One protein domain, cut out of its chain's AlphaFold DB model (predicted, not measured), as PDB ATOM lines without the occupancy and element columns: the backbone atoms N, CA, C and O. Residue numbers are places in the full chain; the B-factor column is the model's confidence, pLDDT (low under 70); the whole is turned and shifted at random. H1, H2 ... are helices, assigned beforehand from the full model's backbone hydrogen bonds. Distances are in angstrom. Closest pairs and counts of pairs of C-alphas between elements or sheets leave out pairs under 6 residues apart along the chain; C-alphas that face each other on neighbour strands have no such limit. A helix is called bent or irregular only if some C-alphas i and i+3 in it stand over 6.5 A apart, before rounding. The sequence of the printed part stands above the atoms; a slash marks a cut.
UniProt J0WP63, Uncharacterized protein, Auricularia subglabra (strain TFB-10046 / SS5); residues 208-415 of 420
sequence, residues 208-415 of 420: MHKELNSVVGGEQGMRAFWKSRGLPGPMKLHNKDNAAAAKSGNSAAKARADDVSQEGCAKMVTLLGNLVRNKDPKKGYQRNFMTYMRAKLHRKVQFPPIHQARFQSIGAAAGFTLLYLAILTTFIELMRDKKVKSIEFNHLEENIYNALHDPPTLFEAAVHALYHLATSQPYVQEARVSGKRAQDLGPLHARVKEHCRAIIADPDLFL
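Overview. This is residues 208 to 415 of the 420 residues of an uncharacterized protein of Auricularia subglabra (strain TFB-10046 / SS5) (UniProt J0WP63). A long, kinked helix, H9, runs through one half of the domain; H6 crosses its earlier part, and H4, which meets H9 at a corner near the first residues of both, packs on H6 to make the core with it; H1 packs beside the later part of H9, and H10 folds back along its last part at one end of the longest axis. H8 packs on H4, H5 meets H4 at its end, and H2 and H3 make a small hairpin set off at one corner. The printed part has 208 residues with eleven named helices, H1 to H11 in order, and no named strand: the class is all helix. The whole is compact, with a radius of gyration of the C-alphas of 19.0 A and spans of 59 by 47 by 30 A.

Along the chain. H9, residues 359 to 383, is 34.0 A long, with a kink of 36 degrees near residue 372; it is only just irregular, C-alphas 374 and 377 being 6.9 A apart. H10, residues 390 to 409, is 29.6 A long and also only just irregular, C-alphas 392 and 395 being 6.9 A apart. H1, residues 208 to 228, is 30.1 A long and begins at C-alpha 208 (-18.794, -47.068, -10.788). The others are H2, 240 to 248; H3, 251 to 260; H4, 264 to 276; H5, 286 to 297; H6, 313 to 323; H7, 325 to 337; H8, 347 to 355; and H11, 412 to 415, ending at C-alpha 415 (-15.329, -55.412, -34.933).

Arrangement. H9 and H4 are the hubs, touching four helices each. Below, each pair named is the closest C-alphas. Residues 362 to 372 of H9 touch H6 at a steep tilt of 53 degrees, opposite ways, Ala 369 to Gly 319 at 4.5 A. Residues 360 to 368 touch H4, about perpendicular at 81 degrees, Thr 361 to Gly 264 at 4.7 A. H1 touches H9 at a shallow tilt of 27 degrees, opposite ways, Glu 211 to Ser 376 at 6.5 A. Residues 375 to 383 of H9 touch H10, a hairpin at 33 degrees, shallow but only just short of steep, Ala 383 to Leu 393 at 6.9 A. H11 touches H10 only at the corner, and only just, with 3 pairs of C-alphas within 8 A, Leu 413 to Ile 407 at 5.9 A. H4 touches H6, Ala 266 to Ile 314 at 5.9 A; H8, Met 268 to Ile 352 at 6.2 A; and, with residues 275 to 276 alone, H5, Val 276 to Gln 286 at 4.2 A. H7 and H8, a hairpin, only just touch, with 3 pairs within 8 A, Thr 329 to Tyr 353 at 6.6 A. H2 and H3, a hairpin, touch, Ala 246 to Lys 254 at 4.3 A; both are apart from H9. Every O i to N i+4 pair is within hydrogen-bond range in H1 to H8, against 19 of 21 in H9 and 13 of 16 in H10; H11 is too short for such a pair.

Size, cuts and confidence. The C-alphas of Lys 341 and Gln 391, the two farthest apart, are 60.4 A apart. The printed part has no cut. The links H1 to H2 and H5 to H6 are long, and residues 385 to 391 stand free. The mean pLDDT of the printed part is 91.2; residues 307 to 309 are under 70.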
ATOM      1  N   MET A 208     -17.543 -46.819 -10.070       87.88
ATOM      2  CA  MET A 208     -18.794 -47.068 -10.788       87.88
ATOM      3  C   MET A 208     -19.431 -45.783 -11.323       87.88
ATOM      4  O   MET A 208     -19.985 -45.769 -12.414       87.88
ATOM      5  N   HIS A 209     -19.290 -44.677 -10.593       86.81
ATOM      6  CA  HIS A 209     -19.710 -43.368 -11.086       86.81
ATOM      7  C   HIS A 209     -18.795 -42.850 -12.200       86.81
ATOM      8  O   HIS A 209     -19.273 -42.142 -13.081       86.81
ATOM      9  N   LYS A 210     -17.497 -43.204 -12.199       88.56
ATOM     10  CA  LYS A 210     -16.613 -42.912 -13.342       88.56
ATOM     11  C   LYS A 210     -17.135 -43.599 -14.605       88.56
ATOM     12  O   LYS A 210     -17.245 -42.943 -15.631       88.56
ATOM     13  N   GLU A 211     -17.525 -44.869 -14.499       90.44
ATOM     14  CA  GLU A 211     -18.115 -45.619 -15.615       90.44
ATOM     15  C   GLU A 211     -19.442 -45.016 -16.097       90.44
ATOM     16  O   GLU A 211     -19.597 -44.786 -17.295       90.44
ATOM     17  N   LEU A 212     -20.353 -44.658 -15.185       88.94
ATOM     18  CA  LEU A 212     -21.593 -43.962 -15.551       88.94
ATOM     19  C   LEU A 212     -21.313 -42.644 -16.282       88.94
ATOM     20  O   LEU A 212     -21.943 -42.346 -17.294       88.94
ATOM     21  N   ASN A 213     -20.350 -41.860 -15.795       88.88
ATOM     22  CA  ASN A 213     -19.961 -40.607 -16.437       88.88
ATOM     23  C   ASN A 213     -19.374 -40.837 -17.835       88.88
ATOM     24  O   ASN A 213     -19.568 -39.995 -18.708       88.88
ATOM     25  N   SER A 214     -18.699 -41.965 -18.076       91.06
ATOM     26  CA  SER A 214     -18.247 -42.341 -19.419       91.06
ATOM     27  C   SER A 214     -19.420 -42.607 -20.365       91.06
ATOM     28  O   SER A 214     -19.362 -42.172 -21.511       91.06
ATOM     29  N   VAL A 215     -20.508 -43.231 -19.897       90.19
ATOM     30  CA  VAL A 215     -21.738 -43.409 -20.696       90.19
ATOM     31  C   VAL A 215     -22.372 -42.055 -21.028       90.19
ATOM     32  O   VAL A 215     -22.659 -41.793 -22.192       90.19
ATOM     33  N   VAL A 216     -22.516 -41.169 -20.034       90.19
ATOM     34  CA  VAL A 216     -23.063 -39.810 -20.227       90.19
ATOM     35  C   VAL A 216     -22.203 -38.991 -21.196       90.19
ATOM     36  O   VAL A 216     -22.730 -38.313 -22.077       90.19
ATOM     37  N   GLY A 217     -20.876 -39.059 -21.061       92.62
ATOM     38  CA  GLY A 217     -19.946 -38.416 -21.989       92.62
ATOM     39  C   GLY A 217     -20.038 -38.997 -23.402       92.62
ATOM     40  O   GLY A 217     -20.001 -38.245 -24.373       92.62
ATOM     41  N   GLY A 218     -20.229 -40.314 -23.521       92.50
ATOM     42  CA  GLY A 218     -20.462 -40.998 -24.793       92.50
ATOM     43  C   GLY A 218     -21.713 -40.492 -25.512       92.50
ATOM     44  O   GLY A 218     -21.635 -40.158 -26.691       92.50
ATOM     45  N   GLU A 219     -22.836 -40.336 -24.806       92.00
ATOM     46  CA  GLU A 219     -24.065 -39.769 -25.384       92.00
ATOM     47  C   GLU A 219     -23.868 -38.338 -25.898       92.00
ATOM     48  O   GLU A 219     -24.315 -37.988 -26.992       92.00
ATOM     49  N   GLN A 220     -23.168 -37.500 -25.126       93.00
ATOM     50  CA  GLN A 220     -22.840 -36.136 -25.551       93.00
ATOM     51  C   GLN A 220     -21.957 -36.141 -26.805       93.00
ATOM     52  O   GLN A 220     -22.196 -35.362 -27.730       93.00
ATOM     53  N   GLY A 221     -20.974 -37.044 -26.854       94.69
ATOM     54  CA  GLY A 221     -20.101 -37.243 -28.005       94.69
ATOM     55  C   GLY A 221     -20.864 -37.670 -29.260       94.69
ATOM     56  O   GLY A 221     -20.674 -37.064 -30.314       94.69
ATOM     57  N   MET A 222     -21.770 -38.646 -29.154       95.12
ATOM     58  CA  MET A 222     -22.590 -39.101 -30.288       95.12
ATOM     59  C   MET A 222     -23.522 -37.996 -30.798       95.12
ATOM     60  O   MET A 222     -23.564 -37.735 -32.000       95.12
ATOM     61  N   ARG A 223     -24.177 -37.243 -29.902       92.38
ATOM     62  CA  ARG A 223     -24.994 -36.081 -30.302       92.38
ATOM     63  C   ARG A 223     -24.175 -35.041 -31.071       92.38
ATOM     64  O   ARG A 223     -24.634 -34.511 -32.085       92.38
ATOM     65  N   ALA A 224     -22.965 -34.744 -30.598       94.88
ATOM     66  CA  ALA A 224     -22.060 -33.828 -31.284       94.88
ATOM     67  C   ALA A 224     -21.605 -34.385 -32.642       94.88
ATOM     68  O   ALA A 224     -21.542 -33.630 -33.614       94.88
ATOM     69  N   PHE A 225     -21.346 -35.694 -32.729       95.12
ATOM     70  CA  PHE A 225     -20.959 -36.372 -33.963       95.12
ATOM     71  C   PHE A 225     -22.009 -36.186 -35.063       95.12
ATOM     72  O   PHE A 225     -21.664 -35.638 -36.113       95.12
ATOM     73  N   TRP A 226     -23.277 -36.534 -34.810       96.19
ATOM     74  CA  TRP A 226     -24.360 -36.387 -35.795       96.19
ATOM     75  C   TRP A 226     -24.435 -34.960 -36.347       96.19
ATOM     76  O   TRP A 226     -24.396 -34.747 -37.561       96.19
ATOM     77  N   LYS A 227     -24.419 -33.970 -35.443       93.69
ATOM     78  CA  LYS A 227     -24.443 -32.546 -35.796       93.69
ATOM     79  C   LYS A 227     -23.226 -32.133 -36.625       93.69
ATOM     80  O   LYS A 227     -23.381 -31.456 -37.636       93.69
ATOM     81  N   SER A 228     -22.023 -32.532 -36.211       96.50
ATOM     82  CA  SER A 228     -20.770 -32.159 -36.886       96.50
ATOM     83  C   SER A 228     -20.655 -32.727 -38.303       96.50
ATOM     84  O   SER A 228     -19.991 -32.138 -39.151       96.50
ATOM     85  N   ARG A 229     -21.315 -33.859 -38.564       95.25
ATOM     86  CA  ARG A 229     -21.340 -34.522 -39.871       95.25
ATOM     87  C   ARG A 229     -22.523 -34.102 -40.743       95.25
ATOM     88  O   ARG A 229     -22.616 -34.573 -41.869       95.25
ATOM     89  N   GLY A 230     -23.419 -33.246 -40.242       94.75
ATOM     90  CA  GLY A 230     -24.644 -32.870 -40.952       94.75
ATOM     91  C   GLY A 230     -25.581 -34.056 -41.212       94.75
ATOM     92  O   GLY A 230     -26.370 -34.014 -42.152       94.75
ATOM     93  N   LEU A 231     -25.472 -35.122 -40.413       94.75
ATOM     94  CA  LEU A 231     -26.286 -36.326 -40.540       94.75
ATOM     95  C   LEU A 231     -27.550 -36.206 -39.678       94.75
ATOM     96  O   LEU A 231     -27.495 -35.600 -38.601       94.75
ATOM     97  N   PRO A 232     -28.682 -36.798 -40.103       93.94
ATOM     98  CA  PRO A 232     -29.849 -36.906 -39.243       93.94
ATOM     99  C   PRO A 232     -29.492 -37.770 -38.028       93.94
ATOM    100  O   PRO A 232     -29.053 -38.911 -38.167       93.94
ATOM    101  N   GLY A 233     -29.637 -37.189 -36.840       94.88
ATOM    102  CA  GLY A 233     -29.458 -37.908 -35.585       94.88
ATOM    103  C   GLY A 233     -30.679 -38.762 -35.221       94.88
ATOM    104  O   GLY A 233     -31.655 -38.806 -35.976       94.88
ATOM    105  N   PRO A 234     -30.640 -39.408 -34.046       96.69
ATOM    106  CA  PRO A 234     -31.761 -40.157 -33.494       96.69
ATOM    107  C   PRO A 234     -33.058 -39.365 -33.447       96.69
ATOM    108  O   PRO A 234     -33.064 -38.159 -33.188       96.69
ATOM    109  N   MET A 235     -34.173 -40.068 -33.618       94.44
ATOM    110  CA  MET A 235     -35.480 -39.442 -33.483       94.44
ATOM    111  C   MET A 235     -35.723 -38.898 -32.063       94.44
ATOM    112  O   MET A 235     -35.376 -39.519 -31.050       94.44
ATOM    113  N   LYS A 236     -36.402 -37.749 -31.976       93.56
ATOM    114  CA  LYS A 236     -36.898 -37.211 -30.704       93.56
ATOM    115  C   LYS A 236     -37.983 -38.126 -30.142       93.56
ATOM    116  O   LYS A 236     -38.963 -38.435 -30.811       93.56
ATOM    117  N   LEU A 237     -37.838 -38.510 -28.876       92.94
ATOM    118  CA  LEU A 237     -38.817 -39.317 -28.149       92.94
ATOM    119  C   LEU A 237     -39.657 -38.399 -27.257       92.94
ATOM    120  O   LEU A 237     -39.501 -38.375 -26.029       92.94
ATOM    121  N   HIS A 238     -40.523 -37.605 -27.897       90.12
ATOM    122  CA  HIS A 238     -41.413 -36.648 -27.233       90.12
ATOM    123  C   HIS A 238     -42.302 -37.349 -26.201       90.12
ATOM    124  O   HIS A 238     -42.722 -38.485 -26.394       90.12
ATOM    125  N   ASN A 239     -42.628 -36.696 -25.087       90.69
ATOM    126  CA  ASN A 239     -43.761 -37.150 -24.277       90.69
ATOM    127  C   ASN A 239     -45.083 -36.718 -24.949       90.69
ATOM    128  O   ASN A 239     -45.063 -35.962 -25.918       90.69
ATOM    129  N   LYS A 240     -46.228 -37.167 -24.420       88.31
ATOM    130  CA  LYS A 240     -47.551 -36.861 -24.993       88.31
ATOM    131  C   LYS A 240     -47.775 -35.363 -25.227       88.31
ATOM    132  O   LYS A 240     -48.271 -34.977 -26.283       88.31
ATOM    133  N   ASP A 241     -47.394 -34.538 -24.258       86.81
ATOM    134  CA  ASP A 241     -47.619 -33.093 -24.309       86.81
ATOM    135  C   ASP A 241     -46.683 -32.425 -25.322       86.81
ATOM    136  O   ASP A 241     -47.114 -31.602 -26.123       86.81
ATOM    137  N   ASN A 242     -45.418 -32.844 -25.357       88.25
ATOM    138  CA  ASN A 242     -44.431 -32.364 -26.317       88.25
ATOM    139  C   ASN A 242     -44.781 -32.791 -27.743       88.25
ATOM    140  O   ASN A 242     -44.590 -32.007 -28.662       88.25
ATOM    141  N   ALA A 243     -45.325 -33.992 -27.947       87.06
ATOM    142  CA  ALA A 243     -45.765 -34.435 -29.265       87.06
ATOM    143  C   ALA A 243     -46.970 -33.623 -29.753       87.06
ATOM    144  O   ALA A 243     -47.020 -33.230 -30.919       87.06
ATOM    145  N   ALA A 244     -47.918 -33.317 -28.861       86.31
ATOM    146  CA  ALA A 244     -49.021 -32.413 -29.169       86.31
ATOM    147  C   ALA A 244     -48.507 -30.996 -29.493       86.31
ATOM    148  O   ALA A 244     -48.909 -30.409 -30.497       86.31
ATOM    149  N   ALA A 245     -47.561 -30.477 -28.706       86.62
ATOM    150  CA  ALA A 245     -46.932 -29.179 -28.945       86.62
ATOM    151  C   ALA A 245     -46.116 -29.143 -30.250       86.62
ATOM    152  O   ALA A 245     -46.138 -28.139 -30.955       86.62
ATOM    153  N   ALA A 246     -45.444 -30.234 -30.619       84.62
ATOM    154  CA  ALA A 246     -44.678 -30.327 -31.858       84.62
ATOM    155  C   ALA A 246     -45.575 -30.407 -33.107       84.62
ATOM    156  O   ALA A 246     -45.201 -29.890 -34.163       84.62
ATOM    157  N   LYS A 247     -46.757 -31.032 -32.988       83.38
ATOM    158  CA  LYS A 247     -47.745 -31.160 -34.074       83.38
ATOM    159  C   LYS A 247     -48.625 -29.919 -34.247       83.38
ATOM    160  O   LYS A 247     -48.971 -29.587 -35.375       83.38
ATOM    161  N   SER A 248     -49.009 -29.264 -33.153       79.12
ATOM    162  CA  SER A 248     -50.077 -28.249 -33.152       79.12
ATOM    163  C   SER A 248     -49.696 -26.927 -32.478       79.12
ATOM    164  O   SER A 248     -50.510 -26.007 -32.444       79.12
ATOM    165  N   GLY A 249     -48.491 -26.816 -31.915       73.94
ATOM    166  CA  GLY A 249     -48.008 -25.598 -31.271       73.94
ATOM    167  C   GLY A 249     -47.509 -24.547 -32.264       73.94
ATOM    168  O   GLY A 249     -47.161 -24.846 -33.406       73.94
ATOM    169  N   ASN A 250     -47.432 -23.295 -31.807       81.50
ATOM    170  CA  ASN A 250     -46.723 -22.246 -32.541       81.50
ATOM    171  C   ASN A 250     -45.216 -22.573 -32.654       81.50
ATOM    172  O   ASN A 250     -44.706 -23.479 -31.989       81.50
ATOM    173  N   SER A 251     -44.483 -21.826 -33.486       83.19
ATOM    174  CA  SER A 251     -43.054 -22.077 -33.745       83.19
ATOM    175  C   SER A 251     -42.208 -22.150 -32.466       83.19
ATOM    176  O   SER A 251     -41.333 -23.009 -32.363       83.19
ATOM    177  N   ALA A 252     -42.508 -21.320 -31.463       85.50
ATOM    178  CA  ALA A 252     -41.823 -21.325 -30.171       85.50
ATOM    179  C   ALA A 252     -42.143 -22.572 -29.327       85.50
ATOM    180  O   ALA A 252     -41.241 -23.164 -28.733       85.50
ATOM    181  N   ALA A 253     -43.407 -22.999 -29.284       81.94
ATOM    182  CA  ALA A 253     -43.833 -24.199 -28.569       81.94
ATOM    183  C   ALA A 253     -43.242 -25.469 -29.194       81.94
ATOM    184  O   ALA A 253     -42.788 -26.348 -28.464       81.94
ATOM    185  N   LYS A 254     -43.176 -25.528 -30.529       85.44
ATOM    186  CA  LYS A 254     -42.510 -26.611 -31.258       85.44
ATOM    187  C   LYS A 254     -41.011 -26.658 -30.952       85.44
ATOM    188  O   LYS A 254     -40.518 -27.697 -30.528       85.44
ATOM    189  N   ALA A 255     -40.314 -25.526 -31.071       85.12
ATOM    190  CA  ALA A 255     -38.883 -25.447 -30.766       85.12
ATOM    191  C   ALA A 255     -38.578 -25.862 -29.317       85.12
ATOM    192  O   ALA A 255     -37.656 -26.634 -29.072       85.12
ATOM    193  N   ARG A 256     -39.397 -25.414 -28.356       87.38
ATOM    194  CA  ARG A 256     -39.272 -25.822 -26.954       87.38
ATOM    195  C   ARG A 256     -39.519 -27.318 -26.764       87.38
ATOM    196  O   ARG A 256     -38.786 -27.948 -26.010       87.38
ATOM    197  N   ALA A 257     -40.546 -27.881 -27.404       85.62
ATOM    198  CA  ALA A 257     -40.857 -29.305 -27.313       85.62
ATOM    199  C   ALA A 257     -39.705 -30.175 -27.836       85.62
ATOM    200  O   ALA A 257     -39.391 -31.195 -27.220       85.62
ATOM    201  N   ASP A 258     -39.054 -29.752 -28.919       85.25
ATOM    202  CA  ASP A 258     -37.887 -30.432 -29.485       85.25
ATOM    203  C   ASP A 258     -36.645 -30.297 -28.593       85.25
ATOM    204  O   ASP A 258     -35.933 -31.283 -28.389       85.25
ATOM    205  N   ASP A 259     -36.413 -29.117 -28.010       85.19
ATOM    206  CA  ASP A 259     -35.256 -28.840 -27.147       85.19
ATOM    207  C   ASP A 259     -35.287 -29.643 -25.837       85.19
ATOM    208  O   ASP A 259     -34.292 -30.245 -25.432       85.19
ATOM    209  N   VAL A 260     -36.456 -29.738 -25.194       86.31
ATOM    210  CA  VAL A 260     -36.595 -30.467 -23.919       86.31
ATOM    211  C   VAL A 260     -36.758 -31.980 -24.096       86.31
ATOM    212  O   VAL A 260     -36.707 -32.725 -23.112       86.31
ATOM    213  N   SER A 261     -37.000 -32.456 -25.321       88.81
ATOM    214  CA  SER A 261     -37.204 -33.880 -25.583       88.81
ATOM    215  C   SER A 261     -35.881 -34.613 -25.762       88.81
ATOM    216  O   SER A 261     -34.991 -34.211 -26.512       88.81
ATOM    217  N   GLN A 262     -35.779 -35.735 -25.057       91.44
ATOM    218  CA  GLN A 262     -34.641 -36.642 -25.149       91.44
ATOM    219  C   GLN A 262     -34.758 -37.520 -26.402       91.44
ATOM    220  O   GLN A 262     -35.854 -37.770 -26.900       91.44
ATOM    221  N   GLU A 263     -33.622 -38.007 -26.881       92.75
ATOM    222  CA  GLU A 263     -33.474 -38.823 -28.090       92.75
ATOM    223  C   GLU A 263     -32.440 -39.923 -27.847       92.75
ATOM    224  O   GLU A 263     -31.805 -39.944 -26.787       92.75
ATOM    225  N   GLY A 264     -32.276 -40.813 -28.821       94.81
ATOM    226  CA  GLY A 264     -31.166 -41.755 -28.833       94.81
ATOM    227  C   GLY A 264     -31.341 -42.973 -27.936       94.81
ATOM    228  O   GLY A 264     -32.399 -43.230 -27.337       94.81
ATOM    229  N   CYS A 265     -30.270 -43.758 -27.867       95.75
ATOM    230  CA  CYS A 265     -30.306 -45.090 -27.271       95.75
ATOM    231  C   CYS A 265     -30.681 -45.071 -25.784       95.75
ATOM    232  O   CYS A 265     -31.578 -45.823 -25.388       95.75
ATOM    233  N   ALA A 266     -30.050 -44.239 -24.938       93.50
ATOM    234  CA  ALA A 266     -30.330 -44.307 -23.500       93.50
ATOM    235  C   ALA A 266     -31.790 -43.975 -23.192       93.50
ATOM    236  O   ALA A 266     -32.406 -44.603 -22.321       93.50
ATOM    237  N   LYS A 267     -32.386 -43.042 -23.946       94.38
ATOM    238  CA  LYS A 267     -33.809 -42.744 -23.819       94.38
ATOM    239  C   LYS A 267     -34.663 -43.930 -24.252       94.38
ATOM    240  O   LYS A 267     -35.534 -44.332 -23.477       94.38
ATOM    241  N   MET A 268     -34.394 -44.520 -25.418       96.44
ATOM    242  CA  MET A 268     -35.103 -45.708 -25.906       96.44
ATOM    243  C   MET A 268     -35.083 -46.841 -24.871       96.44
ATOM    244  O   MET A 268     -36.142 -47.320 -24.459       96.44
ATOM    245  N   VAL A 269     -33.902 -47.247 -24.390       95.81
ATOM    246  CA  VAL A 269     -33.788 -48.370 -23.442       95.81
ATOM    247  C   VAL A 269     -34.400 -48.047 -22.079       95.81
ATOM    248  O   VAL A 269     -34.915 -48.939 -21.405       95.81
ATOM    249  N   THR A 270     -34.428 -46.770 -21.684       93.81
ATOM    250  CA  THR A 270     -35.148 -46.315 -20.487       93.81
ATOM    251  C   THR A 270     -36.660 -46.457 -20.647       93.81
ATOM    252  O   THR A 270     -37.332 -46.929 -19.725       93.81
ATOM    253  N   LEU A 271     -37.215 -46.084 -21.804       94.75
ATOM    254  CA  LEU A 271     -38.638 -46.275 -22.101       94.75
ATOM    255  C   LEU A 271     -38.994 -47.767 -22.168       94.75
ATOM    256  O   LEU A 271     -39.960 -48.180 -21.525       94.75
ATOM    257  N   LEU A 272     -38.172 -48.584 -22.835       95.44
ATOM    258  CA  LEU A 272     -38.307 -50.044 -22.837       95.44
ATOM    259  C   LEU A 272     -38.292 -50.602 -21.416       95.44
ATOM    260  O   LEU A 272     -39.216 -51.310 -21.027       95.44
ATOM    261  N   GLY A 273     -37.305 -50.230 -20.602       93.88
ATOM    262  CA  GLY A 273     -37.229 -50.639 -19.204       93.88
ATOM    263  C   GLY A 273     -38.467 -50.224 -18.410       93.88
ATOM    264  O   GLY A 273     -38.970 -51.000 -17.605       93.88
ATOM    265  N   ASN A 274     -39.006 -49.021 -18.631       91.62
ATOM    266  CA  ASN A 274     -40.260 -48.577 -18.010       91.62
ATOM    267  C   ASN A 274     -41.466 -49.411 -18.455       91.62
ATOM    268  O   ASN A 274     -42.388 -49.613 -17.662       91.62
ATOM    269  N   LEU A 275     -41.468 -49.900 -19.694       94.00
ATOM    270  CA  LEU A 275     -42.530 -50.745 -20.217       94.00
ATOM    271  C   LEU A 275     -42.405 -52.179 -19.692       94.00
ATOM    272  O   LEU A 275     -43.365 -52.704 -19.143       94.00
ATOM    273  N   VAL A 276     -41.242 -52.822 -19.810       93.81
ATOM    274  CA  VAL A 276     -41.090 -54.271 -19.571       93.81
ATOM    275  C   VAL A 276     -40.431 -54.643 -18.240       93.81
ATOM    276  O   VAL A 276     -40.358 -55.822 -17.895       93.81
ATOM    277  N   ARG A 277     -39.965 -53.665 -17.460       90.62
ATOM    278  CA  ARG A 277     -39.392 -53.858 -16.116       90.62
ATOM    279  C   ARG A 277     -39.650 -52.630 -15.234       90.62
ATOM    280  O   ARG A 277     -38.725 -52.018 -14.697       90.62
ATOM    281  N   ASN A 278     -40.919 -52.245 -15.130       88.06
ATOM    282  CA  ASN A 278     -41.331 -51.081 -14.353       88.06
ATOM    283  C   ASN A 278     -40.997 -51.252 -12.858       88.06
ATOM    284  O   ASN A 278     -41.025 -52.360 -12.325       88.06
ATOM    285  N   LYS A 279     -40.714 -50.142 -12.165       79.62
ATOM    286  CA  LYS A 279     -40.546 -50.140 -10.701       79.62
ATOM    287  C   LYS A 279     -41.836 -50.506  -9.959       79.62
ATOM    288  O   LYS A 279     -41.779 -51.065  -8.871       79.62
ATOM    289  N   ASP A 280     -42.985 -50.166 -10.540       83.19
ATOM    290  CA  ASP A 280     -44.306 -50.512 -10.037       83.19
ATOM    291  C   ASP A 280     -44.785 -51.789 -10.745       83.19
ATOM    292  O   ASP A 280     -45.071 -51.746 -11.944       83.19
ATOM    293  N   PRO A 281     -44.911 -52.924 -10.033       74.19
ATOM    294  CA  PRO A 281     -45.297 -54.197 -10.639       74.19
ATOM    295  C   PRO A 281     -46.729 -54.197 -11.196       74.19
ATOM    296  O   PRO A 281     -47.095 -55.129 -11.914       74.19
ATOM    297  N   LYS A 282     -47.548 -53.186 -10.868       83.62
ATOM    298  CA  LYS A 282     -48.896 -53.003 -11.428       83.62
ATOM    299  C   LYS A 282     -48.886 -52.252 -12.763       83.62
ATOM    300  O   LYS A 282     -49.917 -52.217 -13.431       83.62
ATOM    301  N   LYS A 283     -47.762 -51.641 -13.152       85.19
ATOM    302  CA  LYS A 283     -47.626 -50.849 -14.380       85.19
ATOM    303  C   LYS A 283     -46.764 -51.562 -15.418       85.19
ATOM    304  O   LYS A 283     -45.843 -52.310 -15.095       85.19
ATOM    305  N   GLY A 284     -47.046 -51.276 -16.687       89.25
ATOM    306  CA  GLY A 284     -46.316 -51.835 -17.822       89.25
ATOM    307  C   GLY A 284     -46.636 -53.308 -18.085       89.25
ATOM    308  O   GLY A 284     -47.671 -53.840 -17.691       89.25
ATOM    309  N   TYR A 285     -45.726 -53.964 -18.795       93.75
ATOM    310  CA  TYR A 285     -45.877 -55.290 -19.381       93.75
ATOM    311  C   TYR A 285     -44.920 -56.330 -18.812       93.75
ATOM    312  O   TYR A 285     -44.772 -57.393 -19.403       93.75
ATOM    313  N   GLN A 286     -44.298 -56.088 -17.656       91.94
ATOM    314  CA  GLN A 286     -43.250 -56.963 -17.122       91.94
ATOM    315  C   GLN A 286     -43.645 -58.445 -17.048       91.94
ATOM    316  O   GLN A 286     -42.873 -59.309 -17.463       91.94
ATOM    317  N   ARG A 287     -44.848 -58.767 -16.554       91.44
ATOM    318  CA  ARG A 287     -45.308 -60.165 -16.485       91.44
ATOM    319  C   ARG A 287     -45.530 -60.760 -17.877       91.44
ATOM    320  O   ARG A 287     -45.038 -61.852 -18.137       91.44
ATOM    321  N   ASN A 288     -46.214 -60.034 -18.765       93.88
ATOM    322  CA  ASN A 288     -46.457 -60.475 -20.143       93.88
ATOM    323  C   ASN A 288     -45.136 -60.690 -20.890       93.88
ATOM    324  O   ASN A 288     -44.962 -61.716 -21.538       93.88
ATOM    325  N   PHE A 289     -44.192 -59.761 -20.734       95.12
ATOM    326  CA  PHE A 289     -42.866 -59.818 -21.330       95.12
ATOM    327  C   PHE A 289     -42.082 -61.037 -20.848       95.12
ATOM    328  O   PHE A 289     -41.598 -61.811 -21.664       95.12
ATOM    329  N   MET A 290     -42.005 -61.273 -19.533       93.31
ATOM    330  CA  MET A 290     -41.304 -62.448 -19.001       93.31
ATOM    331  C   MET A 290     -41.920 -63.765 -19.489       93.31
ATOM    332  O   MET A 290     -41.178 -64.690 -19.821       93.31
ATOM    333  N   THR A 291     -43.253 -63.860 -19.551       94.94
ATOM    334  CA  THR A 291     -43.941 -65.044 -20.087       94.94
ATOM    335  C   THR A 291     -43.635 -65.234 -21.571       94.94
ATOM    336  O   THR A 291     -43.262 -66.331 -21.978       94.94
ATOM    337  N   TYR A 292     -43.729 -64.166 -22.366       96.12
ATOM    338  CA  TYR A 292     -43.457 -64.193 -23.801       96.12
ATOM    339  C   TYR A 292     -42.004 -64.579 -24.106       96.12
ATOM    340  O   TYR A 292     -41.761 -65.514 -24.867       96.12
ATOM    341  N   MET A 293     -41.034 -63.939 -23.449       96.12
ATOM    342  CA  MET A 293     -39.611 -64.246 -23.618       96.12
ATOM    343  C   MET A 293     -39.283 -65.678 -23.195       96.12
ATOM    344  O   MET A 293     -38.504 -66.346 -23.870       96.12
ATOM    345  N   ARG A 294     -39.898 -66.187 -22.116       95.75
ATOM    346  CA  ARG A 294     -39.726 -67.587 -21.700       95.75
ATOM    347  C   ARG A 294     -40.274 -68.562 -22.736       95.75
ATOM    348  O   ARG A 294     -39.646 -69.588 -22.965       95.75
ATOM    349  N   ALA A 295     -41.411 -68.247 -23.351       95.69
ATOM    350  CA  ALA A 295     -41.980 -69.068 -24.414       95.69
ATOM    351  C   ALA A 295     -41.115 -69.047 -25.685       95.69
ATOM    352  O   ALA A 295     -40.952 -70.084 -26.315       95.69
ATOM    353  N   LYS A 296     -40.535 -67.892 -26.041       96.06
ATOM    354  CA  LYS A 296     -39.706 -67.731 -27.249       96.06
ATOM    355  C   LYS A 296     -38.279 -68.255 -27.113       96.06
ATOM    356  O   LYS A 296     -37.729 -68.741 -28.090       96.06
ATOM    357  N   LEU A 297     -37.673 -68.136 -25.934       95.56
ATOM    358  CA  LEU A 297     -36.260 -68.469 -25.709       95.56
ATOM    359  C   LEU A 297     -36.058 -69.720 -24.849       95.56
ATOM    360  O   LEU A 297     -34.923 -70.042 -24.507       95.56
ATOM    361  N   HIS A 298     -37.143 -70.373 -24.418       94.62
ATOM    362  CA  HIS A 298     -37.144 -71.546 -23.533       94.62
ATOM    363  C   HIS A 298     -36.357 -71.373 -22.221       94.62
ATOM    364  O   HIS A 298     -36.035 -72.338 -21.533       94.62
ATOM    365  N   ARG A 299     -36.080 -70.127 -21.825       93.38
ATOM    366  CA  ARG A 299     -35.341 -69.782 -20.608       93.38
ATOM    367  C   ARG A 299     -35.856 -68.484 -20.012       93.38
ATOM    368  O   ARG A 299     -36.456 -67.653 -20.691       93.38
ATOM    369  N   LYS A 300     -35.614 -68.289 -18.717       90.88
ATOM    370  CA  LYS A 300     -35.977 -67.040 -18.048       90.88
ATOM    371  C   LYS A 300     -35.027 -65.932 -18.499       90.88
ATOM    372  O   LYS A 300     -33.844 -65.965 -18.180       90.88
ATOM    373  N   VAL A 301     -35.570 -64.938 -19.192       91.44
ATOM    374  CA  VAL A 301     -34.842 -63.743 -19.628       91.44
ATOM    375  C   VAL A 301     -35.540 -62.509 -19.071       91.44
ATOM    376  O   VAL A 301     -36.768 -62.429 -19.055       91.44
ATOM    377  N   GLN A 302     -34.758 -61.556 -18.566       91.06
ATOM    378  CA  GLN A 302     -35.258 -60.289 -18.038       91.06
ATOM    379  C   GLN A 302     -34.510 -59.134 -18.688       91.06
ATOM    380  O   GLN A 302     -33.293 -59.199 -18.848       91.06
ATOM    381  N   PHE A 303     -35.240 -58.065 -19.004       93.75
ATOM    382  CA  PHE A 303     -34.641 -56.830 -19.496       93.75
ATOM    383  C   PHE A 303     -33.704 -56.238 -18.431       93.75
ATOM    384  O   PHE A 303     -34.054 -56.317 -17.249       93.75
ATOM    385  N   PRO A 304     -32.542 -55.658 -18.771       93.00
ATOM    386  CA  PRO A 304     -31.624 -55.105 -17.776       93.00
ATOM    387  C   PRO A 304     -32.267 -54.029 -16.874       93.00
ATOM    388  O   PRO A 304     -33.185 -53.320 -17.291       93.00
ATOM    389  N   PRO A 305     -31.855 -53.918 -15.598       86.88
ATOM    390  CA  PRO A 305     -32.524 -53.062 -14.619       86.88
ATOM    391  C   PRO A 305     -32.111 -51.585 -14.738       86.88
ATOM    392  O   PRO A 305     -31.346 -51.092 -13.910       86.88
ATOM    393  N   ILE A 306     -32.657 -50.871 -15.725       82.94
ATOM    394  CA  ILE A 306     -32.358 -49.444 -15.964       82.94
ATOM    395  C   ILE A 306     -32.645 -48.557 -14.739       82.94
ATOM    396  O   ILE A 306     -31.902 -47.629 -14.444       82.94
ATOM    397  N   HIS A 307     -33.688 -48.874 -13.967       68.75
ATOM    398  CA  HIS A 307     -34.159 -48.019 -12.864       68.75
ATOM    399  C   HIS A 307     -33.534 -48.331 -11.501       68.75
ATOM    400  O   HIS A 307     -33.859 -47.670 -10.521       68.75
ATOM    401  N   GLN A 308     -32.691 -49.364 -11.395       62.12
ATOM    402  CA  GLN A 308     -32.178 -49.854 -10.105       62.12
ATOM    403  C   GLN A 308     -30.747 -49.380  -9.824       62.12
ATOM    404  O   GLN A 308     -29.903 -50.208  -9.489       62.12
ATOM    405  N   ALA A 309     -30.461 -48.084 -10.004       58.78
ATOM    406  CA  ALA A 309     -29.165 -47.455  -9.696       58.78
ATOM    407  C   ALA A 309     -27.929 -48.250 -10.185       58.78
ATOM    408  O   ALA A 309     -26.865 -48.229  -9.567       58.78
ATOM    409  N   ARG A 310     -28.060 -48.998 -11.291       70.19
ATOM    410  CA  ARG A 310     -26.956 -49.782 -11.851       70.19
ATOM    411  C   ARG A 310     -26.292 -48.968 -12.947       70.19
ATOM    412  O   ARG A 310     -26.855 -48.822 -14.030       70.19
ATOM    413  N   PHE A 311     -25.090 -48.490 -12.649       76.69
ATOM    414  CA  PHE A 311     -24.270 -47.629 -13.505       76.69
ATOM    415  C   PHE A 311     -24.133 -48.144 -14.954       76.69
ATOM    416  O   PHE A 311     -24.354 -47.394 -15.896       76.69
ATOM    417  N   GLN A 312     -23.974 -49.461 -15.128       83.44
ATOM    418  CA  GLN A 312     -23.740 -50.108 -16.430       83.44
ATOM    419  C   GLN A 312     -25.012 -50.495 -17.208       83.44
ATOM    420  O   GLN A 312     -24.953 -51.218 -18.205       83.44
ATOM    421  N   SER A 313     -26.196 -50.125 -16.712       90.31
ATOM    422  CA  SER A 313     -27.459 -50.690 -17.203       90.31
ATOM    423  C   SER A 313     -27.807 -50.288 -18.637       90.31
ATOM    424  O   SER A 313     -28.389 -51.106 -19.347       90.31
ATOM    425  N   ILE A 314     -27.419 -49.086 -19.077       92.81
ATOM    426  CA  ILE A 314     -27.679 -48.596 -20.440       92.81
ATOM    427  C   ILE A 314     -26.994 -49.483 -21.476       92.81
ATOM    428  O   ILE A 314     -27.660 -49.986 -22.374       92.81
ATOM    429  N   GLY A 315     -25.695 -49.739 -21.312       94.19
ATOM    430  CA  GLY A 315     -24.926 -50.579 -22.229       94.19
ATOM    431  C   GLY A 315     -25.451 -52.015 -22.310       94.19
ATOM    432  O   GLY A 315     -25.682 -52.541 -23.399       94.19
ATOM    433  N   ALA A 316     -25.757 -52.619 -21.157       94.69
ATOM    434  CA  ALA A 316     -26.373 -53.943 -21.103       94.69
ATOM    435  C   ALA A 316     -27.750 -53.973 -21.791       94.69
ATOM    436  O   ALA A 316     -28.080 -54.930 -22.493       94.69
ATOM    437  N   ALA A 317     -28.574 -52.941 -21.590       96.25
ATOM    438  CA  ALA A 317     -29.892 -52.845 -22.209       96.25
ATOM    439  C   ALA A 317     -29.824 -52.576 -23.709       96.25
ATOM    440  O   ALA A 317     -30.662 -53.097 -24.441       96.25
ATOM    441  N   ALA A 318     -28.829 -51.822 -24.170       97.06
ATOM    442  CA  ALA A 318     -28.571 -51.603 -25.584       97.06
ATOM    443  C   ALA A 318     -28.234 -52.933 -26.276       97.06
ATOM    444  O   ALA A 318     -28.925 -53.330 -27.213       97.06
ATOM    445  N   GLY A 319     -27.280 -53.693 -25.722       96.94
ATOM    446  CA  GLY A 319     -26.926 -55.024 -26.227       96.94
ATOM    447  C   GLY A 319     -28.098 -56.009 -26.187       96.94
ATOM    448  O   GLY A 319     -28.350 -56.715 -27.159       96.94
ATOM    449  N   PHE A 320     -28.881 -56.007 -25.103       97.38
ATOM    450  CA  PHE A 320     -30.113 -56.796 -25.012       97.38
ATOM    451  C   PHE A 320     -31.122 -56.424 -26.105       97.38
ATOM    452  O   PHE A 320     -31.737 -57.304 -26.703       97.38
ATOM    453  N   THR A 321     -31.318 -55.123 -26.333       98.06
ATOM    454  CA  THR A 321     -32.291 -54.611 -27.302       98.06
ATOM    455  C   THR A 321     -31.909 -55.024 -28.715       98.06
ATOM    456  O   THR A 321     -32.772 -55.496 -29.443       98.06
ATOM    457  N   LEU A 322     -30.626 -54.944 -29.070       98.25
ATOM    458  CA  LEU A 322     -30.134 -55.390 -30.374       98.25
ATOM    459  C   LEU A 322     -30.246 -56.906 -30.546       98.25
ATOM    460  O   LEU A 322     -30.792 -57.370 -31.544       98.25
ATOM    461  N   LEU A 323     -29.799 -57.680 -29.551       97.62
ATOM    462  CA  LEU A 323     -29.830 -59.145 -29.601       97.62
ATOM    463  C   LEU A 323     -31.251 -59.694 -29.794       97.62
ATOM    464  O   LEU A 323     -31.443 -60.716 -30.449       97.62
ATOM    465  N   TYR A 324     -32.247 -59.027 -29.212       97.81
ATOM    466  CA  TYR A 324     -33.644 -59.452 -29.261       97.81
ATOM    467  C   TYR A 324     -34.537 -58.490 -30.043       97.81
ATOM    468  O   TYR A 324     -35.744 -58.490 -29.807       97.81
ATOM    469  N   LEU A 325     -33.983 -57.699 -30.969       98.19
ATOM    470  CA  LEU A 325     -34.702 -56.625 -31.665       98.19
ATOM    471  C   LEU A 325     -36.014 -57.110 -32.289       98.19
ATOM    472  O   LEU A 325     -37.083 -56.626 -31.934       98.19
ATOM    473  N   ALA A 326     -35.944 -58.144 -33.131       98.00
ATOM    474  CA  ALA A 326     -37.123 -58.713 -33.783       98.00
ATOM    475  C   ALA A 326     -38.156 -59.243 -32.770       98.00
ATOM    476  O   ALA A 326     -39.353 -59.005 -32.907       98.00
ATOM    477  N   ILE A 327     -37.695 -59.914 -31.708       97.81
ATOM    478  CA  ILE A 327     -38.568 -60.458 -30.656       97.81
ATOM    479  C   ILE A 327     -39.251 -59.324 -29.874       97.81
ATOM    480  O   ILE A 327     -40.428 -59.438 -29.529       97.81
ATOM    481  N   LEU A 328     -38.534 -58.234 -29.592       97.88
ATOM    482  CA  LEU A 328     -39.060 -57.055 -28.904       97.88
ATOM    483  C   LEU A 328     -40.089 -56.317 -29.760       97.88
ATOM    484  O   LEU A 328     -41.145 -55.959 -29.240       97.88
ATOM    485  N   THR A 329     -39.821 -56.154 -31.055       98.12
ATOM    486  CA  THR A 329     -40.767 -55.567 -32.009       98.12
ATOM    487  C   THR A 329     -42.067 -56.367 -32.043       98.12
ATOM    488  O   THR A 329     -43.127 -55.818 -31.733       98.12
ATOM    489  N   THR A 330     -41.989 -57.684 -32.267       98.19
ATOM    490  CA  THR A 330     -43.176 -58.554 -32.270       98.19
ATOM    491  C   THR A 330     -43.903 -58.544 -30.929       98.19
ATOM    492  O   THR A 330     -45.131 -58.573 -30.875       98.19
ATOM    493  N   PHE A 331     -43.177 -58.492 -29.811       97.69
ATOM    494  CA  PHE A 331     -43.806 -58.391 -28.499       97.69
ATOM    495  C   PHE A 331     -44.674 -57.132 -28.372       97.69
ATOM    496  O   PHE A 331     -45.786 -57.208 -27.850       97.69
ATOM    497  N   ILE A 332     -44.182 -55.982 -28.837       97.31
ATOM    498  CA  ILE A 332     -44.905 -54.710 -28.751       97.31
ATOM    499  C   ILE A 332     -46.146 -54.723 -29.649       97.31
ATOM    500  O   ILE A 332     -47.216 -54.318 -29.194       97.31
ATOM    501  N   GLU A 333     -46.045 -55.271 -30.861       97.06
ATOM    502  CA  GLU A 333     -47.188 -55.479 -31.765       97.06
ATOM    503  C   GLU A 333     -48.264 -56.355 -31.116       97.06
ATOM    504  O   GLU A 333     -49.428 -55.970 -31.056       97.06
ATOM    505  N   LEU A 334     -47.875 -57.479 -30.507       96.56
ATOM    506  CA  LEU A 334     -48.814 -58.353 -29.798       96.56
ATOM    507  C   LEU A 334     -49.500 -57.646 -28.624       96.56
ATOM    508  O   LEU A 334     -50.659 -57.929 -28.311       96.56
ATOM    509  N   MET A 335     -48.800 -56.742 -27.933       95.50
ATOM    510  CA  MET A 335     -49.399 -55.961 -26.851       95.50
ATOM    511  C   MET A 335     -50.375 -54.900 -27.355       95.50
ATOM    512  O   MET A 335     -51.371 -54.663 -26.669       95.50
ATOM    513  N   ARG A 336     -50.148 -54.322 -28.541       95.25
ATOM    514  CA  ARG A 336     -51.144 -53.503 -29.245       95.25
ATOM    515  C   ARG A 336     -52.362 -54.340 -29.618       95.25
ATOM    516  O   ARG A 336     -53.473 -53.971 -29.250       95.25
ATOM    517  N   ASP A 337     -52.152 -55.484 -30.260       94.56
ATOM    518  CA  ASP A 337     -53.230 -56.320 -30.804       94.56
ATOM    519  C   ASP A 337     -54.108 -56.944 -29.712       94.56
ATOM    520  O   ASP A 337     -55.296 -57.187 -29.903       94.56
ATOM    521  N   LYS A 338     -53.551 -57.145 -28.512       92.75
ATOM    522  CA  LYS A 338     -54.291 -57.624 -27.338       92.75
ATOM    523  C   LYS A 338     -55.294 -56.600 -26.781       92.75
ATOM    524  O   LYS A 338     -56.130 -56.953 -25.943       92.75
ATOM    525  N   LYS A 339     -55.204 -55.321 -27.151       91.75
ATOM    526  CA  LYS A 339     -56.077 -54.283 -26.591       91.75
ATOM    527  C   LYS A 339     -57.488 -54.394 -27.156       91.75
ATOM    528  O   LYS A 339     -57.701 -54.384 -28.357       91.75
ATOM    529  N   VAL A 340     -58.467 -54.403 -26.255       84.81
ATOM    530  CA  VAL A 340     -59.886 -54.560 -26.618       84.81
ATOM    531  C   VAL A 340     -60.531 -53.240 -27.057       84.81
ATOM    532  O   VAL A 340     -61.432 -53.242 -27.883       84.81
ATOM    533  N   LYS A 341     -60.102 -52.102 -26.490       81.62
ATOM    534  CA  LYS A 341     -60.769 -50.798 -26.696       81.62
ATOM    535  C   LYS A 341     -60.253 -50.006 -27.901       81.62
ATOM    536  O   LYS A 341     -60.980 -49.179 -28.427       81.62
ATOM    537  N   SER A 342     -58.996 -50.206 -28.275       81.44
ATOM    538  CA  SER A 342     -58.340 -49.558 -29.412       81.44
ATOM    539  C   SER A 342     -57.129 -50.412 -29.768       81.44
ATOM    540  O   SER A 342     -56.304 -50.698 -28.897       81.44
ATOM    541  N   ILE A 343     -57.051 -50.837 -31.029       88.25
ATOM    542  CA  ILE A 343     -55.937 -51.617 -31.589       88.25
ATOM    543  C   ILE A 343     -54.854 -50.638 -32.073       88.25
ATOM    544  O   ILE A 343     -54.366 -50.699 -33.194       88.25
ATOM    545  N   GLU A 344     -54.509 -49.671 -31.229       91.62
ATOM    546  CA  GLU A 344     -53.513 -48.645 -31.529       91.62
ATOM    547  C   GLU A 344     -52.447 -48.627 -30.441       91.62
ATOM    548  O   GLU A 344     -52.666 -49.037 -29.288       91.62
ATOM    549  N   PHE A 345     -51.259 -48.153 -30.804       93.12
ATOM    550  CA  PHE A 345     -50.229 -47.899 -29.816       93.12
ATOM    551  C   PHE A 345     -50.650 -46.745 -28.911       93.12
ATOM    552  O   PHE A 345     -51.205 -45.742 -29.351       93.12
ATOM    553  N   ASN A 346     -50.372 -46.881 -27.615       91.75
ATOM    554  CA  ASN A 346     -50.336 -45.695 -26.772       91.75
ATOM    555  C   ASN A 346     -49.027 -44.935 -27.046       91.75
ATOM    556  O   ASN A 346     -48.065 -45.512 -27.546       91.75
ATOM    557  N   HIS A 347     -48.950 -43.669 -26.644       91.50
ATOM    558  CA  HIS A 347     -47.787 -42.826 -26.934       91.50
ATOM    559  C   HIS A 347     -46.433 -43.414 -26.480       91.50
ATOM    560  O   HIS A 347     -45.412 -43.227 -27.137       91.50
ATOM    561  N   LEU A 348     -46.386 -44.098 -25.331       92.94
ATOM    562  CA  LEU A 348     -45.154 -44.729 -24.850       92.94
ATOM    563  C   LEU A 348     -44.757 -45.907 -25.746       92.94
ATOM    564  O   LEU A 348     -43.586 -46.044 -26.083       92.94
ATOM    565  N   GLU A 349     -45.720 -46.752 -26.107       95.56
ATOM    566  CA  GLU A 349     -45.491 -47.898 -26.993       95.56
ATOM    567  C   GLU A 349     -45.089 -47.446 -28.398       95.56
ATOM    568  O   GLU A 349     -44.159 -48.014 -28.949       95.56
ATOM    569  N   GLU A 350     -45.741 -46.415 -28.940       96.00
ATOM    570  CA  GLU A 350     -45.452 -45.865 -30.267       96.00
ATOM    571  C   GLU A 350     -44.029 -45.305 -30.328       96.00
ATOM    572  O   GLU A 350     -43.271 -45.652 -31.227       96.00
ATOM    573  N   ASN A 351     -43.620 -44.521 -29.325       96.25
ATOM    574  CA  ASN A 351     -42.243 -44.034 -29.224       96.25
ATOM    575  C   ASN A 351     -41.227 -45.176 -29.203       96.25
ATOM    576  O   ASN A 351     -40.193 -45.091 -29.858       96.25
ATOM    577  N   ILE A 352     -41.497 -46.224 -28.421       97.31
ATOM    578  CA  ILE A 352     -40.603 -47.379 -28.347       97.31
ATOM    579  C   ILE A 352     -40.572 -48.098 -29.693       97.31
ATOM    580  O   ILE A 352     -39.493 -48.393 -30.190       97.31
ATOM    581  N   TYR A 353     -41.736 -48.370 -30.282       98.00
ATOM    582  CA  TYR A 353     -41.848 -49.062 -31.557       98.00
ATOM    583  C   TYR A 353     -41.100 -48.308 -32.658       98.00
ATOM    584  O   TYR A 353     -40.292 -48.909 -33.359       98.00
ATOM    585  N   ASN A 354     -41.285 -46.991 -32.758       97.81
ATOM    586  CA  ASN A 354     -40.574 -46.159 -33.726       97.81
ATOM    587  C   ASN A 354     -39.061 -46.159 -33.467       97.81
ATOM    588  O   ASN A 354     -38.293 -46.343 -34.403       97.81
ATOM    589  N   ALA A 355     -38.624 -46.061 -32.206       97.88
ATOM    590  CA  ALA A 355     -37.204 -46.117 -31.853       97.88
ATOM    591  C   ALA A 355     -36.543 -47.463 -32.204       97.88
ATOM    592  O   ALA A 355     -35.389 -47.491 -32.618       97.88
ATOM    593  N   LEU A 356     -37.275 -48.580 -32.083       98.25
ATOM    594  CA  LEU A 356     -36.805 -49.905 -32.509       98.25
ATOM    595  C   LEU A 356     -36.658 -50.032 -34.033       98.25
ATOM    596  O   LEU A 356     -36.033 -50.979 -34.498       98.25
ATOM    597  N   HIS A 357     -37.219 -49.101 -34.807       98.31
ATOM    598  CA  HIS A 357     -37.076 -49.039 -36.262       98.31
ATOM    599  C   HIS A 357     -36.218 -47.857 -36.727       98.31
ATOM    600  O   HIS A 357     -36.023 -47.711 -37.929       98.31
ATOM    601  N   ASP A 358     -35.712 -47.026 -35.811       98.12
ATOM    602  CA  ASP A 358     -34.937 -45.828 -36.122       98.12
ATOM    603  C   ASP A 358     -33.441 -46.172 -36.247       98.12
ATOM    604  O   ASP A 358     -32.787 -46.433 -35.229       98.12
ATOM    605  N   PRO A 359     -32.856 -46.177 -37.463       97.69
ATOM    606  CA  PRO A 359     -31.477 -46.619 -37.649       97.69
ATOM    607  C   PRO A 359     -30.443 -45.810 -36.850       97.69
ATOM    608  O   PRO A 359     -29.568 -46.440 -36.258       97.69
ATOM    609  N   PRO A 360     -30.519 -44.464 -36.743       97.88
ATOM    610  CA  PRO A 360     -29.602 -43.705 -35.890       97.88
ATOM    611  C   PRO A 360     -29.705 -44.079 -34.402       97.88
ATOM    612  O   PRO A 360     -28.675 -44.241 -33.748       97.88
ATOM    613  N   THR A 361     -30.912 -44.297 -33.861       97.81
ATOM    614  CA  THR A 361     -31.077 -44.796 -32.480       97.81
ATOM    615  C   THR A 361     -30.449 -46.181 -32.295       97.81
ATOM    616  O   THR A 361     -29.766 -46.424 -31.295       97.81
ATOM    617  N   LEU A 362     -30.645 -47.095 -33.251       98.25
ATOM    618  CA  LEU A 362     -30.045 -48.433 -33.209       98.25
ATOM    619  C   LEU A 362     -28.518 -48.395 -33.371       98.25
ATOM    620  O   LEU A 362     -27.820 -49.198 -32.750       98.25
ATOM    621  N   PHE A 363     -27.988 -47.445 -34.141       96.38
ATOM    622  CA  PHE A 363     -26.550 -47.221 -34.268       96.38
ATOM    623  C   PHE A 363     -25.935 -46.806 -32.928       96.38
ATOM    624  O   PHE A 363     -24.955 -47.401 -32.483       96.38
ATOM    625  N   GLU A 364     -26.554 -45.856 -32.221       97.38
ATOM    626  CA  GLU A 364     -26.123 -45.506 -30.862       97.38
ATOM    627  C   GLU A 364     -26.224 -46.695 -29.897       97.38
ATOM    628  O   GLU A 364     -25.361 -46.873 -29.034       97.38
ATOM    629  N   ALA A 365     -27.243 -47.549 -30.053       97.56
ATOM    630  CA  ALA A 365     -27.355 -48.772 -29.265       97.56
ATOM    631  C   ALA A 365     -26.197 -49.741 -29.537       97.56
ATOM    632  O   ALA A 365     -25.693 -50.362 -28.599       97.56
ATOM    633  N   ALA A 366     -25.732 -49.840 -30.785       96.25
ATOM    634  CA  ALA A 366     -24.590 -50.680 -31.138       96.25
ATOM    635  C   ALA A 366     -23.309 -50.162 -30.483       96.25
ATOM    636  O   ALA A 366     -22.598 -50.931 -29.836       96.25
ATOM    637  N   VAL A 367     -23.069 -48.849 -30.538       94.56
ATOM    638  CA  VAL A 367     -21.921 -48.214 -29.874       94.56
ATOM    639  C   VAL A 367     -21.950 -48.461 -28.362       94.56
ATOM    640  O   VAL A 367     -20.945 -48.881 -27.785       94.56
ATOM    641  N   HIS A 368     -23.099 -48.269 -27.706       95.56
ATOM    642  CA  HIS A 368     -23.231 -48.540 -26.273       95.56
ATOM    643  C   HIS A 368     -23.038 -50.018 -25.918       95.56
ATOM    644  O   HIS A 368     -22.445 -50.313 -24.879       95.56
ATOM    645  N   ALA A 369     -23.533 -50.940 -26.746       95.69
ATOM    646  CA  ALA A 369     -23.357 -52.372 -26.541       95.69
ATOM    647  C   ALA A 369     -21.881 -52.781 -26.663       95.69
ATOM    648  O   ALA A 369     -21.370 -53.475 -25.785       95.69
ATOM    649  N   LEU A 370     -21.180 -52.297 -27.693       94.12
ATOM    650  CA  LEU A 370     -19.753 -52.555 -27.900       94.12
ATOM    651  C   LEU A 370     -18.912 -51.984 -26.754       94.12
ATOM    652  O   LEU A 370     -18.146 -52.716 -26.130       94.12
ATOM    653  N   TYR A 371     -19.135 -50.717 -26.390       93.56
ATOM    654  CA  TYR A 371     -18.478 -50.100 -25.235       93.56
ATOM    655  C   TYR A 371     -18.739 -50.880 -23.939       93.56
ATOM    656  O   TYR A 371     -17.849 -51.025 -23.095       93.56
ATOM    657  N   HIS A 372     -19.960 -51.393 -23.762       93.75
ATOM    658  CA  HIS A 372     -20.300 -52.166 -22.578       93.75
ATOM    659  C   HIS A 372     -19.469 -53.441 -22.465       93.75
ATOM    660  O   HIS A 372     -18.882 -53.689 -21.412       93.75
ATOM    661  N   LEU A 373     -19.428 -54.218 -23.547       92.12
ATOM    662  CA  LEU A 373     -18.764 -55.515 -23.594       92.12
ATOM    663  C   LEU A 373     -17.241 -55.381 -23.530       92.12
ATOM    664  O   LEU A 373     -16.601 -56.106 -22.773       92.12
ATOM    665  N   ALA A 374     -16.669 -54.442 -24.283       91.62
ATOM    666  CA  ALA A 374     -15.223 -54.319 -24.420       91.62
ATOM    667  C   ALA A 374     -14.569 -53.488 -23.306       91.62
ATOM    668  O   ALA A 374     -13.453 -53.788 -22.887       91.62
ATOM    669  N   THR A 375     -15.269 -52.478 -22.775       92.31
ATOM    670  CA  THR A 375     -14.668 -51.518 -21.836       92.31
ATOM    671  C   THR A 375     -15.343 -51.532 -20.471       92.31
ATOM    672  O   THR A 375     -14.689 -51.791 -19.459       92.31
ATOM    673  N   SER A 376     -16.648 -51.250 -20.408       92.94
ATOM    674  CA  SER A 376     -17.359 -51.048 -19.135       92.94
ATOM    675  C   SER A 376     -17.345 -52.300 -18.260       92.94
ATOM    676  O   SER A 376     -16.995 -52.231 -17.079       92.94
ATOM    677  N   GLN A 377     -17.731 -53.449 -18.817       92.31
ATOM    678  CA  GLN A 377     -17.850 -54.689 -18.063       92.31
ATOM    679  C   GLN A 377     -16.487 -55.163 -17.527       92.31
ATOM    680  O   GLN A 377     -16.406 -55.351 -16.308       92.31
ATOM    681  N   PRO A 378     -15.412 -55.261 -18.340       93.56
ATOM    682  CA  PRO A 378     -14.082 -55.600 -17.834       93.56
ATOM    683  C   PRO A 378     -13.561 -54.596 -16.799       93.56
ATOM    684  O   PRO A 378     -13.051 -55.001 -15.755       93.56
ATOM    685  N   TYR A 379     -13.749 -53.289 -17.028       93.94
ATOM    686  CA  TYR A 379     -13.338 -52.257 -16.071       93.94
ATOM    687  C   TYR A 379     -14.002 -52.445 -14.707       93.94
ATOM    688  O   TYR A 379     -13.325 -52.433 -13.679       93.94
ATOM    689  N   VAL A 380     -15.322 -52.631 -14.677       91.94
ATOM    690  CA  VAL A 380     -16.062 -52.776 -13.420       91.94
ATOM    691  C   VAL A 380     -15.744 -54.088 -12.717       91.94
ATOM    692  O   VAL A 380     -15.663 -54.091 -11.489       91.94
ATOM    693  N   GLN A 381     -15.552 -55.182 -13.457       91.94
ATOM    694  CA  GLN A 381     -15.105 -56.453 -12.884       91.94
ATOM    695  C   GLN A 381     -13.753 -56.278 -12.183       91.94
ATOM    696  O   GLN A 381     -13.630 -56.580 -10.999       91.94
ATOM    697  N   GLU A 382     -12.783 -55.688 -12.877       92.81
ATOM    698  CA  GLU A 382     -11.418 -55.487 -12.386       92.81
ATOM    699  C   GLU A 382     -11.332 -54.451 -11.248       92.81
ATOM    700  O   GLU A 382     -10.496 -54.566 -10.347       92.81
ATOM    701  N   ALA A 383     -12.202 -53.437 -11.259       90.88
ATOM    702  CA  ALA A 383     -12.301 -52.432 -10.200       90.88
ATOM    703  C   ALA A 383     -12.994 -52.955  -8.929       90.88
ATOM    704  O   ALA A 383     -12.827 -52.361  -7.867       90.88
ATOM    705  N   ARG A 384     -13.780 -54.037  -9.027       88.81
ATOM    706  CA  ARG A 384     -14.509 -54.656  -7.904       88.81
ATOM    707  C   ARG A 384     -13.827 -55.894  -7.325       88.81
ATOM    708  O   ARG A 384     -14.398 -56.523  -6.436       88.81
ATOM    709  N   VAL A 385     -12.642 -56.258  -7.816       89.69
ATOM    710  CA  VAL A 385     -11.858 -57.361  -7.248       89.69
ATOM    711  C   VAL A 385     -11.648 -57.111  -5.753       89.69
ATOM    712  O   VAL A 385     -11.198 -56.037  -5.349       89.69
ATOM    713  N   SER A 386     -12.012 -58.099  -4.932       81.62
ATOM    714  CA  SER A 386     -11.886 -58.014  -3.475       81.62
ATOM    715  C   SER A 386     -10.430 -57.785  -3.061       81.62
ATOM    716  O   SER A 386      -9.513 -58.308  -3.692       81.62
ATOM    717  N   GLY A 387     -10.217 -57.002  -2.004       77.69
ATOM    718  CA  GLY A 387      -8.883 -56.688  -1.482       77.69
ATOM    719  C   GLY A 387      -8.116 -55.613  -2.260       77.69
ATOM    720  O   GLY A 387      -7.043 -55.202  -1.826       77.69
ATOM    721  N   LYS A 388      -8.655 -55.108  -3.375       82.12
ATOM    722  CA  LYS A 388      -8.036 -54.017  -4.135       82.12
ATOM    723  C   LYS A 388      -8.293 -52.677  -3.452       82.12
ATOM    724  O   LYS A 388      -9.444 -52.315  -3.206       82.12
ATOM    725  N   ARG A 389      -7.235 -51.915  -3.164       83.00
ATOM    726  CA  ARG A 389      -7.366 -50.585  -2.554       83.00
ATOM    727  C   ARG A 389      -7.583 -49.545  -3.641       83.00
ATOM    728  O   ARG A 389      -7.181 -49.719  -4.791       83.00
ATOM    729  N   ALA A 390      -8.176 -48.418  -3.268       83.50
ATOM    730  CA  ALA A 390      -8.423 -47.332  -4.206       83.50
ATOM    731  C   ALA A 390      -7.137 -46.817  -4.882       83.50
ATOM    732  O   ALA A 390      -7.158 -46.542  -6.084       83.50
ATOM    733  N   GLN A 391      -6.016 -46.744  -4.150       83.06
ATOM    734  CA  GLN A 391      -4.724 -46.344  -4.723       83.06
ATOM    735  C   GLN A 391      -4.219 -47.301  -5.816       83.06
ATOM    736  O   GLN A 391      -3.538 -46.871  -6.746       83.06
ATOM    737  N   ASP A 392      -4.616 -48.575  -5.766       88.25
ATOM    738  CA  ASP A 392      -4.176 -49.597  -6.718       88.25
ATOM    739  C   ASP A 392      -4.931 -49.487  -8.064       88.25
ATOM    740  O   ASP A 392      -4.592 -50.153  -9.044       88.25
ATOM    741  N   LEU A 393      -5.957 -48.627  -8.152       90.44
ATOM    742  CA  LEU A 393      -6.746 -48.419  -9.373       90.44
ATOM    743  C   LEU A 393      -6.079 -47.472 -10.380       90.44
ATOM    744  O   LEU A 393      -6.521 -47.405 -11.528       90.44
ATOM    745  N   GLY A 394      -5.026 -46.744  -9.996       91.88
ATOM    746  CA  GLY A 394      -4.313 -45.816 -10.886       91.88
ATOM    747  C   GLY A 394      -3.867 -46.464 -12.208       91.88
ATOM    748  O   GLY A 394      -4.288 -46.002 -13.275       91.88
ATOM    749  N   PRO A 395      -3.103 -47.572 -12.166       94.19
ATOM    750  CA  PRO A 395      -2.701 -48.309 -13.363       94.19
ATOM    751  C   PRO A 395      -3.882 -48.833 -14.189       94.19
ATOM    752  O   PRO A 395      -3.843 -48.771 -15.416       94.19
ATOM    753  N   LEU A 396      -4.961 -49.298 -13.543       94.00
ATOM    754  CA  LEU A 396      -6.175 -49.727 -14.245       94.00
ATOM    755  C   LEU A 396      -6.773 -48.574 -15.061       94.00
ATOM    756  O   LEU A 396      -7.072 -48.743 -16.240       94.00
ATOM    757  N   HIS A 397      -6.910 -47.391 -14.459       93.38
ATOM    758  CA  HIS A 397      -7.427 -46.217 -15.160       93.38
ATOM    759  C   HIS A 397      -6.533 -45.801 -16.334       93.38
ATOM    760  O   HIS A 397      -7.052 -45.377 -17.364       93.38
ATOM    761  N   ALA A 398      -5.209 -45.916 -16.202       95.12
ATOM    762  CA  ALA A 398      -4.286 -45.646 -17.301       95.12
ATOM    763  C   ALA A 398      -4.497 -46.628 -18.466       95.12
ATOM    764  O   ALA A 398      -4.656 -46.184 -19.602       95.12
ATOM    765  N   ARG A 399      -4.609 -47.934 -18.179       95.38
ATOM    766  CA  ARG A 399      -4.889 -48.960 -19.197       95.38
ATOM    767  C   ARG A 399      -6.222 -48.742 -19.903       95.38
ATOM    768  O   ARG A 399      -6.279 -48.886 -21.114       95.38
ATOM    769  N   VAL A 400      -7.279 -48.359 -19.181       94.50
ATOM    770  CA  VAL A 400      -8.587 -48.066 -19.797       94.50
ATOM    771  C   VAL A 400      -8.495 -46.882 -20.757       94.50
ATOM    772  O   VAL A 400      -9.025 -46.953 -21.860       94.50
ATOM    773  N   LYS A 401      -7.798 -45.801 -20.377       94.75
ATOM    774  CA  LYS A 401      -7.589 -44.657 -21.280       94.75
ATOM    775  C   LYS A 401      -6.831 -45.077 -22.534       94.75
ATOM    776  O   LYS A 401      -7.200 -44.649 -23.621       94.75
ATOM    777  N   GLU A 402      -5.796 -45.895 -22.373       96.12
ATOM    778  CA  GLU A 402      -4.998 -46.368 -23.500       96.12
ATOM    779  C   GLU A 402      -5.792 -47.293 -24.419       96.12
ATOM    780  O   GLU A 402      -5.796 -47.096 -25.626       96.12
ATOM    781  N   HIS A 403      -6.567 -48.215 -23.849       93.81
ATOM    782  CA  HIS A 403      -7.495 -49.050 -24.602       93.81
ATOM    783  C   HIS A 403      -8.480 -48.203 -25.421       93.81
ATOM    784  O   HIS A 403      -8.616 -48.417 -26.621       93.81
ATOM    785  N   CYS A 404      -9.099 -47.179 -24.818       92.50
ATOM    786  CA  CYS A 404      -9.979 -46.261 -25.545       92.50
ATOM    787  C   CYS A 404      -9.254 -45.513 -26.677       92.50
ATOM    788  O   CYS A 404      -9.851 -45.299 -27.727       92.50
ATOM    789  N   ARG A 405      -7.988 -45.113 -26.497       94.88
ATOM    790  CA  ARG A 405      -7.197 -44.488 -27.573       94.88
ATOM    791  C   ARG A 405      -6.901 -45.463 -28.703       94.88
ATOM    792  O   ARG A 405      -7.020 -45.068 -29.856       94.88
ATOM    793  N   ALA A 406      -6.565 -46.708 -28.374       93.75
ATOM    794  CA  ALA A 406      -6.331 -47.752 -29.361       93.75
ATOM    795  C   ALA A 406      -7.582 -47.979 -30.219       93.75
ATOM    796  O   ALA A 406      -7.483 -47.948 -31.435       93.75
ATOM    797  N   ILE A 407      -8.766 -48.076 -29.603       91.44
ATOM    798  CA  ILE A 407     -10.048 -48.204 -30.320       91.44
ATOM    799  C   ILE A 407     -10.339 -46.991 -31.212       91.44
ATOM    800  O   ILE A 407     -10.888 -47.130 -32.298       91.44
ATOM    801  N   ILE A 408     -10.011 -45.779 -30.755       90.12
ATOM    802  CA  ILE A 408     -10.194 -44.567 -31.569       90.12
ATOM    803  C   ILE A 408      -9.274 -44.595 -32.796       90.12
ATOM    804  O   ILE A 408      -9.682 -44.149 -33.866       90.12
ATOM    805  N   ALA A 409      -8.041 -45.078 -32.632       94.44
ATOM    806  CA  ALA A 409      -7.072 -45.195 -33.718       94.44
ATOM    807  C   ALA A 409      -7.415 -46.338 -34.686       94.44
ATOM    808  O   ALA A 409      -7.198 -46.195 -35.886       94.44
ATOM    809  N   ASP A 410      -7.962 -47.432 -34.163       92.69
ATOM    810  CA  ASP A 410      -8.336 -48.631 -34.904       92.69
ATOM    811  C   ASP A 410      -9.676 -49.199 -34.386       92.69
ATOM    812  O   ASP A 410      -9.709 -50.001 -33.443       92.69
ATOM    813  N   PRO A 411     -10.810 -48.775 -34.979       88.56
ATOM    814  CA  PRO A 411     -12.129 -49.276 -34.605       88.56
ATOM    815  C   PRO A 411     -12.329 -50.772 -34.869       88.56
ATOM    816  O   PRO A 411     -13.226 -51.367 -34.263       88.56
ATOM    817  N   ASP A 412     -11.506 -51.402 -35.716       87.50
ATOM    818  CA  ASP A 412     -11.609 -52.838 -35.982       87.50
ATOM    819  C   ASP A 412     -11.245 -53.661 -34.742       87.50
ATOM    820  O   ASP A 412     -11.704 -54.790 -34.607       87.50
ATOM    821  N   LEU A 413     -10.584 -53.078 -33.737       85.19
ATOM    822  CA  LEU A 413     -10.417 -53.703 -32.418       85.19
ATOM    823  C   LEU A 413     -11.752 -54.043 -31.722       85.19
ATOM    824  O   LEU A 413     -11.774 -54.886 -30.825       85.19
ATOM    825  N   PHE A 414     -12.863 -53.401 -32.106       81.44
ATOM    826  CA  PHE A 414     -14.215 -53.762 -31.657       81.44
ATOM    827  C   PHE A 414     -14.949 -54.724 -32.590       81.44
ATOM    828  O   PHE A 414     -15.907 -55.365 -32.155       81.44
ATOM    829  N   LEU A 415     -14.557 -54.779 -33.862       75.44
ATOM    830  CA  LEU A 415     -15.329 -55.412 -34.933       75.44
ATOM    831  C   LEU A 415     -14.669 -56.682 -35.476       75.44
ATOM    832  O   LEU A 415     -15.347 -57.497 -36.101       75.44
TER     833      LEU A 415